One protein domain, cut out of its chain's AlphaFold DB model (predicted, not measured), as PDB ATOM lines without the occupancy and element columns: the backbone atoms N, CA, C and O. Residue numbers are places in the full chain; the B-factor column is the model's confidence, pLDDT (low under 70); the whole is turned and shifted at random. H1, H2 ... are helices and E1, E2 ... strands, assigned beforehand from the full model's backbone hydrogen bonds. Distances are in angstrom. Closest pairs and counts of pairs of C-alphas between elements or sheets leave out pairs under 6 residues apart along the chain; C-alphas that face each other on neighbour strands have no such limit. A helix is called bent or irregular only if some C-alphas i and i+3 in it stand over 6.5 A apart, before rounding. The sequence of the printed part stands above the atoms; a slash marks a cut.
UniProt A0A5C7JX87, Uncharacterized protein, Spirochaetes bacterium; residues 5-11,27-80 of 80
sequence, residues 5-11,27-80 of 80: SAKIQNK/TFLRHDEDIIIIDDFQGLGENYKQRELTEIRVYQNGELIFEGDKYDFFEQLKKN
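Overview. This is residues 5 to 11 and 27 to 80 of the 80 residues of an uncharacterized protein of Spirochaetes bacterium (UniProt A0A5C7JX87). A twisted three-stranded sheet, with E2 and E3 bent, has H1 packed on one face; residues 5 to 11, with E1, stand free. The 61 printed residues hold strands E1 to E4, then H1: class mixed. E2 - E3 - E4 is a meander, each strand the antiparallel neighbour of the one before. The whole is loose, radius of gyration of the C-alphas 13.4 A, spans 35 by 31 by 25 A.

Along the chain. Find C-alpha 49 at (-5.566, 30.873, -12.672); E3 runs 27.4 A to residue 60, bending at 52. E2, residues 35 to 42, spans 18.5 A; E4 is 63 to 68, E1 5 to 8. H1, residues 70 to 78, ends at (23.551, 26.786, -5.029).

Arrangement. In hairpin E2 and E3, N 37 and O 57 are 2.8 A apart; in hairpin E3 and E4, N 58 and O 66, 2.9 A. H1, each O i to N i+4 pair within hydrogen-bond range, is over E4, height over the sheet 9.0 A; its closest C-alphas with E3 are Lys 70 and Thr 54, 6.8 A. E1 is apart from E2.

Size, cuts and confidence. Across the cut, C-alphas 11 and 27 are 16.3 A apart. Residues 44 to 45 and 80 have pLDDT under 70.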
ATOM      1  N   SER A   5       4.818  39.423  -1.833       92.25
ATOM      2  CA  SER A   5       5.057  40.682  -1.120       92.25
ATOM      3  C   SER A   5       6.330  41.353  -1.627       92.25
ATOM      4  O   SER A   5       7.368  40.710  -1.800       92.25
ATOM      5  N   ALA A   6       6.269  42.668  -1.824       93.19
ATOM      6  CA  ALA A   6       7.385  43.494  -2.257       93.19
ATOM      7  C   ALA A   6       7.802  44.468  -1.159       93.19
ATOM      8  O   ALA A   6       6.976  45.065  -0.470       93.19
ATOM      9  N   LYS A   7       9.112  44.689  -1.045       92.94
ATOM     10  CA  LYS A   7       9.678  45.732  -0.192       92.94
ATOM     11  C   LYS A   7      10.545  46.659  -1.031       92.94
ATOM     12  O   LYS A   7      11.583  46.242  -1.540       92.94
ATOM     13  N   ILE A   8      10.140  47.920  -1.155       92.62
ATOM     14  CA  ILE A   8      10.760  48.884  -2.074       92.62
ATOM     15  C   ILE A   8      11.306  50.077  -1.291       92.62
ATOM     16  O   ILE A   8      10.635  50.652  -0.436       92.62
ATOM     17  N   GLN A   9      12.538  50.485  -1.603       93.44
ATOM     18  CA  GLN A   9      13.165  51.684  -1.047       93.44
ATOM     19  C   GLN A   9      13.736  52.556  -2.162       93.44
ATOM     20  O   GLN A   9      14.398  52.072  -3.076       93.44
ATOM     21  N   ASN A  10      13.517  53.864  -2.065       88.19
ATOM     22  CA  ASN A  10      14.027  54.836  -3.032       88.19
ATOM     23  C   ASN A  10      15.470  55.282  -2.736       88.19
ATOM     24  O   ASN A  10      16.191  55.697  -3.640       88.19
ATOM     25  N   LYS A  11      15.896  55.224  -1.470       90.75
ATOM     26  CA  LYS A  11      17.229  55.626  -1.016       90.75
ATOM     27  C   LYS A  11      17.718  54.660   0.054       90.75
ATOM     28  O   LYS A  11      16.973  54.307   0.965       90.75
ATOM     29  N   THR A  27      10.846  43.390 -11.911       95.38
ATOM     30  CA  THR A  27      11.949  44.236 -11.444       95.38
ATOM     31  C   THR A  27      13.015  44.345 -12.523       95.38
ATOM     32  O   THR A  27      13.497  43.333 -13.019       95.38
ATOM     33  N   PHE A  28      13.416  45.576 -12.832       95.00
ATOM     34  CA  PHE A  28      14.400  45.894 -13.865       95.00
ATOM     35  C   PHE A  28      15.768  46.198 -13.252       95.00
ATOM     36  O   PHE A  28      15.895  47.030 -12.344       95.00
ATOM     37  N   LEU A  29      16.816  45.558 -13.760       93.00
ATOM     38  CA  LEU A  29      18.190  45.713 -13.296       93.00
ATOM     39  C   LEU A  29      18.895  46.800 -14.113       93.00
ATOM     40  O   LEU A  29      19.772  46.526 -14.918       93.00
ATOM     41  N   ARG A  30      18.530  48.068 -13.871       88.12
ATOM     42  CA  ARG A  30      19.050  49.280 -14.562       88.12
ATOM     43  C   ARG A  30      18.614  49.449 -16.019       88.12
ATOM     44  O   ARG A  30      18.502  50.598 -16.442       88.12
ATOM     45  N   HIS A  31      18.345  48.361 -16.727       89.19
ATOM     46  CA  HIS A  31      17.850  48.346 -18.099       89.19
ATOM     47  C   HIS A  31      16.567  47.520 -18.194       89.19
ATOM     48  O   HIS A  31      16.304  46.667 -17.348       89.19
ATOM     49  N   ASP A  32      15.751  47.820 -19.198       89.75
ATOM     50  CA  ASP A  32      14.498  47.121 -19.476       89.75
ATOM     51  C   ASP A  32      14.713  45.704 -20.017       89.75
ATOM     52  O   ASP A  32      13.809  44.887 -19.926       89.75
ATOM     53  N   GLU A  33      15.908  45.399 -20.514       93.62
ATOM     54  CA  GLU A  33      16.294  44.079 -21.025       93.62
ATOM     55  C   GLU A  33      16.778  43.104 -19.936       93.62
ATOM     56  O   GLU A  33      16.770  41.889 -20.147       93.62
ATOM     57  N   ASP A  34      17.166  43.612 -18.764       96.88
ATOM     58  CA  ASP A  34      17.594  42.803 -17.621       96.88
ATOM     59  C   ASP A  34      16.471  42.772 -16.579       96.88
ATOM     60  O   ASP A  34      16.311  43.700 -15.779       96.88
ATOM     61  N   ILE A  35      15.664  41.711 -16.589       97.31
ATOM     62  CA  ILE A  35      14.399  41.649 -15.842       97.31
ATOM     63  C   ILE A  35      14.359  40.416 -14.946       97.31
ATOM     64  O   ILE A  35      14.708  39.317 -15.367       97.31
ATOM     65  N   ILE A  36      13.843  40.578 -13.731       97.19
ATOM     66  CA  ILE A  36      13.353  39.468 -12.908       97.19
ATOM     67  C   ILE A  36      11.842  39.616 -12.773       97.19
ATOM     68  O   ILE A  36      11.356  40.628 -12.262       97.19
ATOM     69  N   ILE A  37      11.108  38.608 -13.231       96.44
ATOM     70  CA  ILE A  37       9.654  38.527 -13.124       96.44
ATOM     71  C   ILE A  37       9.294  37.456 -12.099       96.44
ATOM     72  O   ILE A  37       9.874  36.372 -12.107       96.44
ATOM     73  N   ILE A  38       8.330  37.772 -11.241       95.31
ATOM     74  CA  ILE A  38       7.725  36.872 -10.263       95.31
ATOM     75  C   ILE A  38       6.215  36.891 -10.525       95.31
ATOM     76  O   ILE A  38       5.608  37.961 -10.472       95.31
ATOM     77  N   ASP A  39       5.622  35.743 -10.843       93.25
ATOM     78  CA  ASP A  39       4.229  35.629 -11.293       93.25
ATOM     79  C   ASP A  39       3.501  34.491 -10.562       93.25
ATOM     80  O   ASP A  39       3.874  33.320 -10.668       93.25
ATOM     81  N   ASP A  40       2.452  34.835  -9.816       91.69
ATOM     82  CA  ASP A  40       1.613  33.878  -9.083       91.69
ATOM     83  C   ASP A  40       0.486  33.296  -9.944       91.69
ATOM     84  O   ASP A  40      -0.308  32.485  -9.464       91.69
ATOM     85  N   PHE A  41       0.396  33.670 -11.220       87.00
ATOM     86  CA  PHE A  41      -0.692  33.265 -12.096       87.00
ATOM     87  C   PHE A  41      -0.198  32.603 -13.380       87.00
ATOM     88  O   PHE A  41       0.916  32.800 -13.860       87.00
ATOM     89  N   GLN A  42      -1.043  31.744 -13.938       84.00
ATOM     90  CA  GLN A  42      -0.839  31.102 -15.232       84.00
ATOM     91  C   GLN A  42      -1.990  31.442 -16.177       84.00
ATOM     92  O   GLN A  42      -3.133  31.625 -15.748       84.00
ATOM     93  N   GLY A  43      -1.691  31.450 -17.473       75.75
ATOM     94  CA  GLY A  43      -2.658  31.761 -18.521       75.75
ATOM     95  C   GLY A  43      -2.771  33.257 -18.820       75.75
ATOM     96  O   GLY A  43      -2.025  34.082 -18.301       75.75
ATOM     97  N   LEU A  44      -3.699  33.600 -19.712       67.62
ATOM     98  CA  LEU A  44      -3.941  34.962 -20.190       67.62
ATOM     99  C   LEU A  44      -5.449  35.221 -20.282       67.62
ATOM    100  O   LEU A  44      -6.223  34.308 -20.593       67.62
ATOM    101  N   GLY A  45      -5.852  36.473 -20.057       69.88
ATOM    102  CA  GLY A  45      -7.244  36.913 -20.182       69.88
ATOM    103  C   GLY A  45      -8.177  36.156 -19.238       69.88
ATOM    104  O   GLY A  45      -7.989  36.169 -18.028       69.88
ATOM    105  N   GLU A  46      -9.178  35.480 -19.794       73.75
ATOM    106  CA  GLU A  46     -10.190  34.748 -19.020       73.75
ATOM    107  C   GLU A  46      -9.679  33.424 -18.421       73.75
ATOM    108  O   GLU A  46     -10.312  32.873 -17.526       73.75
ATOM    109  N   ASN A  47      -8.520  32.921 -18.866       74.62
ATOM    110  CA  ASN A  47      -7.926  31.671 -18.368       74.62
ATOM    111  C   ASN A  47      -6.956  31.886 -17.193       74.62
ATOM    112  O   ASN A  47      -6.166  30.997 -16.876       74.62
ATOM    113  N   TYR A  48      -6.977  33.075 -16.588       76.62
ATOM    114  CA  TYR A  48      -6.086  33.451 -15.496       76.62
ATOM    115  C   TYR A  48      -6.389  32.606 -14.250       76.62
ATOM    116  O   TYR A  48      -7.467  32.703 -13.662       76.62
ATOM    117  N   LYS A  49      -5.447  31.744 -13.853       84.94
ATOM    118  CA  LYS A  49      -5.566  30.873 -12.672       84.94
ATOM    119  C   LYS A  49      -4.359  31.070 -11.765       84.94
ATOM    120  O   LYS A  49      -3.233  31.075 -12.251       84.94
ATOM    121  N   GLN A  50      -4.590  31.174 -10.458       83.19
ATOM    122  CA  GLN A  50      -3.505  31.195  -9.477       83.19
ATOM    123  C   GLN A  50      -2.740  29.861  -9.493       83.19
ATOM    124  O   GLN A  50      -3.347  28.782  -9.534       83.19
ATOM    125  N   ARG A  51      -1.410  29.936  -9.491       84.44
ATOM    126  CA  ARG A  51      -0.500  28.790  -9.440       84.44
ATOM    127  C   ARG A  51      -0.371  28.264  -8.015       84.44
ATOM    128  O   ARG A  51      -0.561  28.989  -7.044       84.44
ATOM    129  N   GLU A  52       0.016  26.997  -7.899       85.25
ATOM    130  CA  GLU A  52       0.439  26.410  -6.618       85.25
ATOM    131  C   GLU A  52       1.867  26.802  -6.233       85.25
ATOM    132  O   GLU A  52       2.242  26.716  -5.068       85.25
ATOM    133  N   LEU A  53       2.677  27.216  -7.208       87.62
ATOM    134  CA  LEU A  53       4.027  27.718  -7.002       87.62
ATOM    135  C   LEU A  53       4.255  28.907  -7.928       87.62
ATOM    136  O   LEU A  53       3.930  28.856  -9.116       87.62
ATOM    137  N   THR A  54       4.807  29.971  -7.357       91.12
ATOM    138  CA  THR A  54       5.174  31.191  -8.067       91.12
ATOM    139  C   THR A  54       6.201  30.885  -9.149       91.12
ATOM    140  O   THR A  54       7.206  30.224  -8.878       91.12
ATOM    141  N   GLU A  55       5.973  31.391 -10.356       94.44
ATOM    142  CA  GLU A  55       6.950  31.333 -11.437       94.44
ATOM    143  C   GLU A  55       7.949  32.478 -11.307       94.44
ATOM    144  O   GLU A  55       7.574  33.627 -11.072       94.44
ATOM    145  N   ILE A  56       9.223  32.162 -11.499       96.56
ATOM    146  CA  ILE A  56      10.314  33.121 -11.570       96.56
ATOM    147  C   ILE A  56      10.901  33.044 -12.976       96.56
ATOM    148  O   ILE A  56      11.319  31.977 -13.424       96.56
ATOM    149  N   ARG A  57      10.976  34.189 -13.655       97.06
ATOM    150  CA  ARG A  57      11.674  34.335 -14.938       97.06
ATOM    151  C   ARG A  57      12.798  35.349 -14.799       97.06
ATOM    152  O   ARG A  57      12.574  36.442 -14.282       97.06
ATOM    153  N   VAL A  58      13.993  35.001 -15.266       97.69
ATOM    154  CA  VAL A  58      15.148  35.909 -15.290       97.69
ATOM    155  C   VAL A  58      15.590  36.112 -16.726       97.69
ATOM    156  O   VAL A  58      15.820  35.144 -17.449       97.69
ATOM    157  N   TYR A  59      15.730  37.375 -17.107       97.69
ATOM    158  CA  TYR A  59      16.191  37.806 -18.412       97.69
ATOM    159  C   TYR A  59      17.527  38.528 -18.276       97.69
ATOM    160  O   TYR A  59      17.717  39.314 -17.344       97.69
ATOM    161  N   GLN A  60      18.430  38.262 -19.211       96.62
ATOM    162  CA  GLN A  60      19.681  38.985 -19.377       96.62
ATOM    163  C   GLN A  60      19.772  39.448 -20.826       96.62
ATOM    164  O   GLN A  60      19.729  38.621 -21.735       96.62
ATOM    165  N   ASN A  61      19.899  40.758 -21.040       95.38
ATOM    166  CA  ASN A  61      19.966  41.352 -22.376       95.38
ATOM    167  C   ASN A  61      18.799  40.886 -23.282       95.38
ATOM    168  O   ASN A  61      18.989  40.508 -24.437       95.38
ATOM    169  N   GLY A  62      17.589  40.824 -22.712       95.06
ATOM    170  CA  GLY A  62      16.359  40.421 -23.396       95.06
ATOM    171  C   GLY A  62      16.188  38.910 -23.579       95.06
ATOM    172  O   GLY A  62      15.114  38.467 -23.987       95.06
ATOM    173  N   GLU A  63      17.198  38.102 -23.250       97.12
ATOM    174  CA  GLU A  63      17.149  36.646 -23.375       97.12
ATOM    175  C   GLU A  63      16.734  35.993 -22.057       97.12
ATOM    176  O   GLU A  63      17.275  36.302 -20.997       97.12
ATOM    177  N   LEU A  64      15.777  35.063 -22.119       97.12
ATOM    178  CA  LEU A  64      15.361  34.264 -20.967       97.12
ATOM    179  C   LEU A  64      16.488  33.295 -20.580       97.12
ATOM    180  O   LEU A  64      16.784  32.360 -21.321       97.12
ATOM    181  N   ILE A  65      17.087  33.500 -19.406       97.25
ATOM    182  CA  ILE A  65      18.181  32.660 -18.888       97.25
ATOM    183  C   ILE A  65      17.731  31.692 -17.790       97.25
ATOM    184  O   ILE A  65      18.451  30.750 -17.463       97.25
ATOM    185  N   PHE A  66      16.560  31.925 -17.196       97.31
ATOM    186  CA  PHE A  66      15.975  31.048 -16.186       97.31
ATOM    187  C   PHE A  66      14.451  31.152 -16.203       97.31
ATOM    188  O   PHE A  66      13.911  32.258 -16.226       97.31
ATOM    189  N   GLU A  67      13.788  30.005 -16.106       96.88
ATOM    190  CA  GLU A  67      12.353  29.862 -15.874       96.88
ATOM    191  C   GLU A  67      12.141  28.658 -14.953       96.88
ATOM    192  O   GLU A  67      12.686  27.582 -15.204       96.88
ATOM    193  N   GLY A  68      11.386  28.843 -13.874       95.62
ATOM    194  CA  GLY A  68      11.116  27.788 -12.901       95.62
ATOM    195  C   GLY A  68      10.448  28.327 -11.645       95.62
ATOM    196  O   GLY A  68      10.113  29.512 -11.570       95.62
ATOM    197  N   ASP A  69      10.252  27.469 -10.651       95.06
ATOM    198  CA  ASP A  69       9.719  27.896  -9.358       95.06
ATOM    199  C   ASP A  69      10.827  28.311  -8.369       95.06
ATOM    200  O   ASP A  69      12.026  28.313  -8.671       95.06
ATOM    201  N   LYS A  70      10.438  28.699  -7.147       92.06
ATOM    202  CA  LYS A  70      11.395  29.108  -6.104       92.06
ATOM    203  C   LYS A  70      12.397  28.010  -5.722       92.06
ATOM    204  O   LYS A  70      13.513  28.333  -5.314       92.06
ATOM    205  N   TYR A  71      12.003  26.739  -5.778       94.88
ATOM    206  CA  TYR A  71      12.870  25.617  -5.437       94.88
ATOM    207  C   TYR A  71      13.928  25.447  -6.523       94.88
ATOM    208  O   TYR A  71      15.115  25.466  -6.191       94.88
ATOM    209  N   ASP A  72      13.513  25.418  -7.792       96.19
ATOM    210  CA  ASP A  72      14.421  25.374  -8.944       96.19
ATOM    211  C   ASP A  72      15.415  26.541  -8.910       96.19
ATOM    212  O   ASP A  72      16.623  26.365  -9.099       96.19
ATOM    213  N   PHE A  73      14.915  27.743  -8.606       95.56
ATOM    214  CA  PHE A  73      15.724  28.953  -8.555       95.56
ATOM    215  C   PHE A  73      16.808  28.866  -7.477       95.56
ATOM    216  O   PHE A  73      17.988  29.106  -7.744       95.56
ATOM    217  N   PHE A  74      16.445  28.464  -6.255       96.00
ATOM    218  CA  PHE A  74      17.424  28.310  -5.180       96.00
ATOM    219  C   PHE A  74      18.401  27.163  -5.419       96.00
ATOM    220  O   PHE A  74      19.561  27.274  -5.022       96.00
ATOM    221  N   GLU A  75      17.973  26.065  -6.040       96.88
ATOM    222  CA  GLU A  75      18.892  24.999  -6.434       96.88
ATOM    223  C   GLU A  75      19.892  25.479  -7.481       96.88
ATOM    224  O   GLU A  75      21.084  25.206  -7.345       96.88
ATOM    225  N   GLN A  76      19.442  26.234  -8.484       95.88
ATOM    226  CA  GLN A  76      20.320  26.783  -9.511       95.88
ATOM    227  C   GLN A  76      21.373  27.728  -8.920       95.88
ATOM    228  O   GLN A  76      22.546  27.637  -9.278       95.88
ATOM    229  N   LEU A  77      20.989  28.583  -7.967       94.31
ATOM    230  CA  LEU A  77      21.921  29.490  -7.290       94.31
ATOM    231  C   LEU A  77      22.957  28.768  -6.414       94.31
ATOM    232  O   LEU A  77      24.054  29.284  -6.245       94.31
ATOM    233  N   LYS A  78      22.635  27.588  -5.867       96.06
ATOM    234  CA  LYS A  78      23.551  26.786  -5.029       96.06
ATOM    235  C   LYS A  78      24.575  25.972  -5.820       96.06
ATOM    236  O   LYS A  78      25.503  25.439  -5.219       96.06
ATOM    237  N   LYS A  79      24.374  25.792  -7.129       91.12
ATOM    238  CA  LYS A  79      25.289  25.028  -7.998       91.12
ATOM    239  C   LYS A  79      26.562  25.806  -8.360       91.12
ATOM    240  O   LYS A  79      27.486  25.199  -8.895       91.12
ATOM    241  N   ASN A  80      26.593  27.107  -8.069       58.03
ATOM    242  CA  ASN A  80      27.730  28.011  -8.262       58.03
ATOM    243  C   ASN A  80      28.398  28.341  -6.923       58.03
ATOM    244  O   ASN A  80      29.611  28.639  -6.949       58.03
TER     245      ASN A  80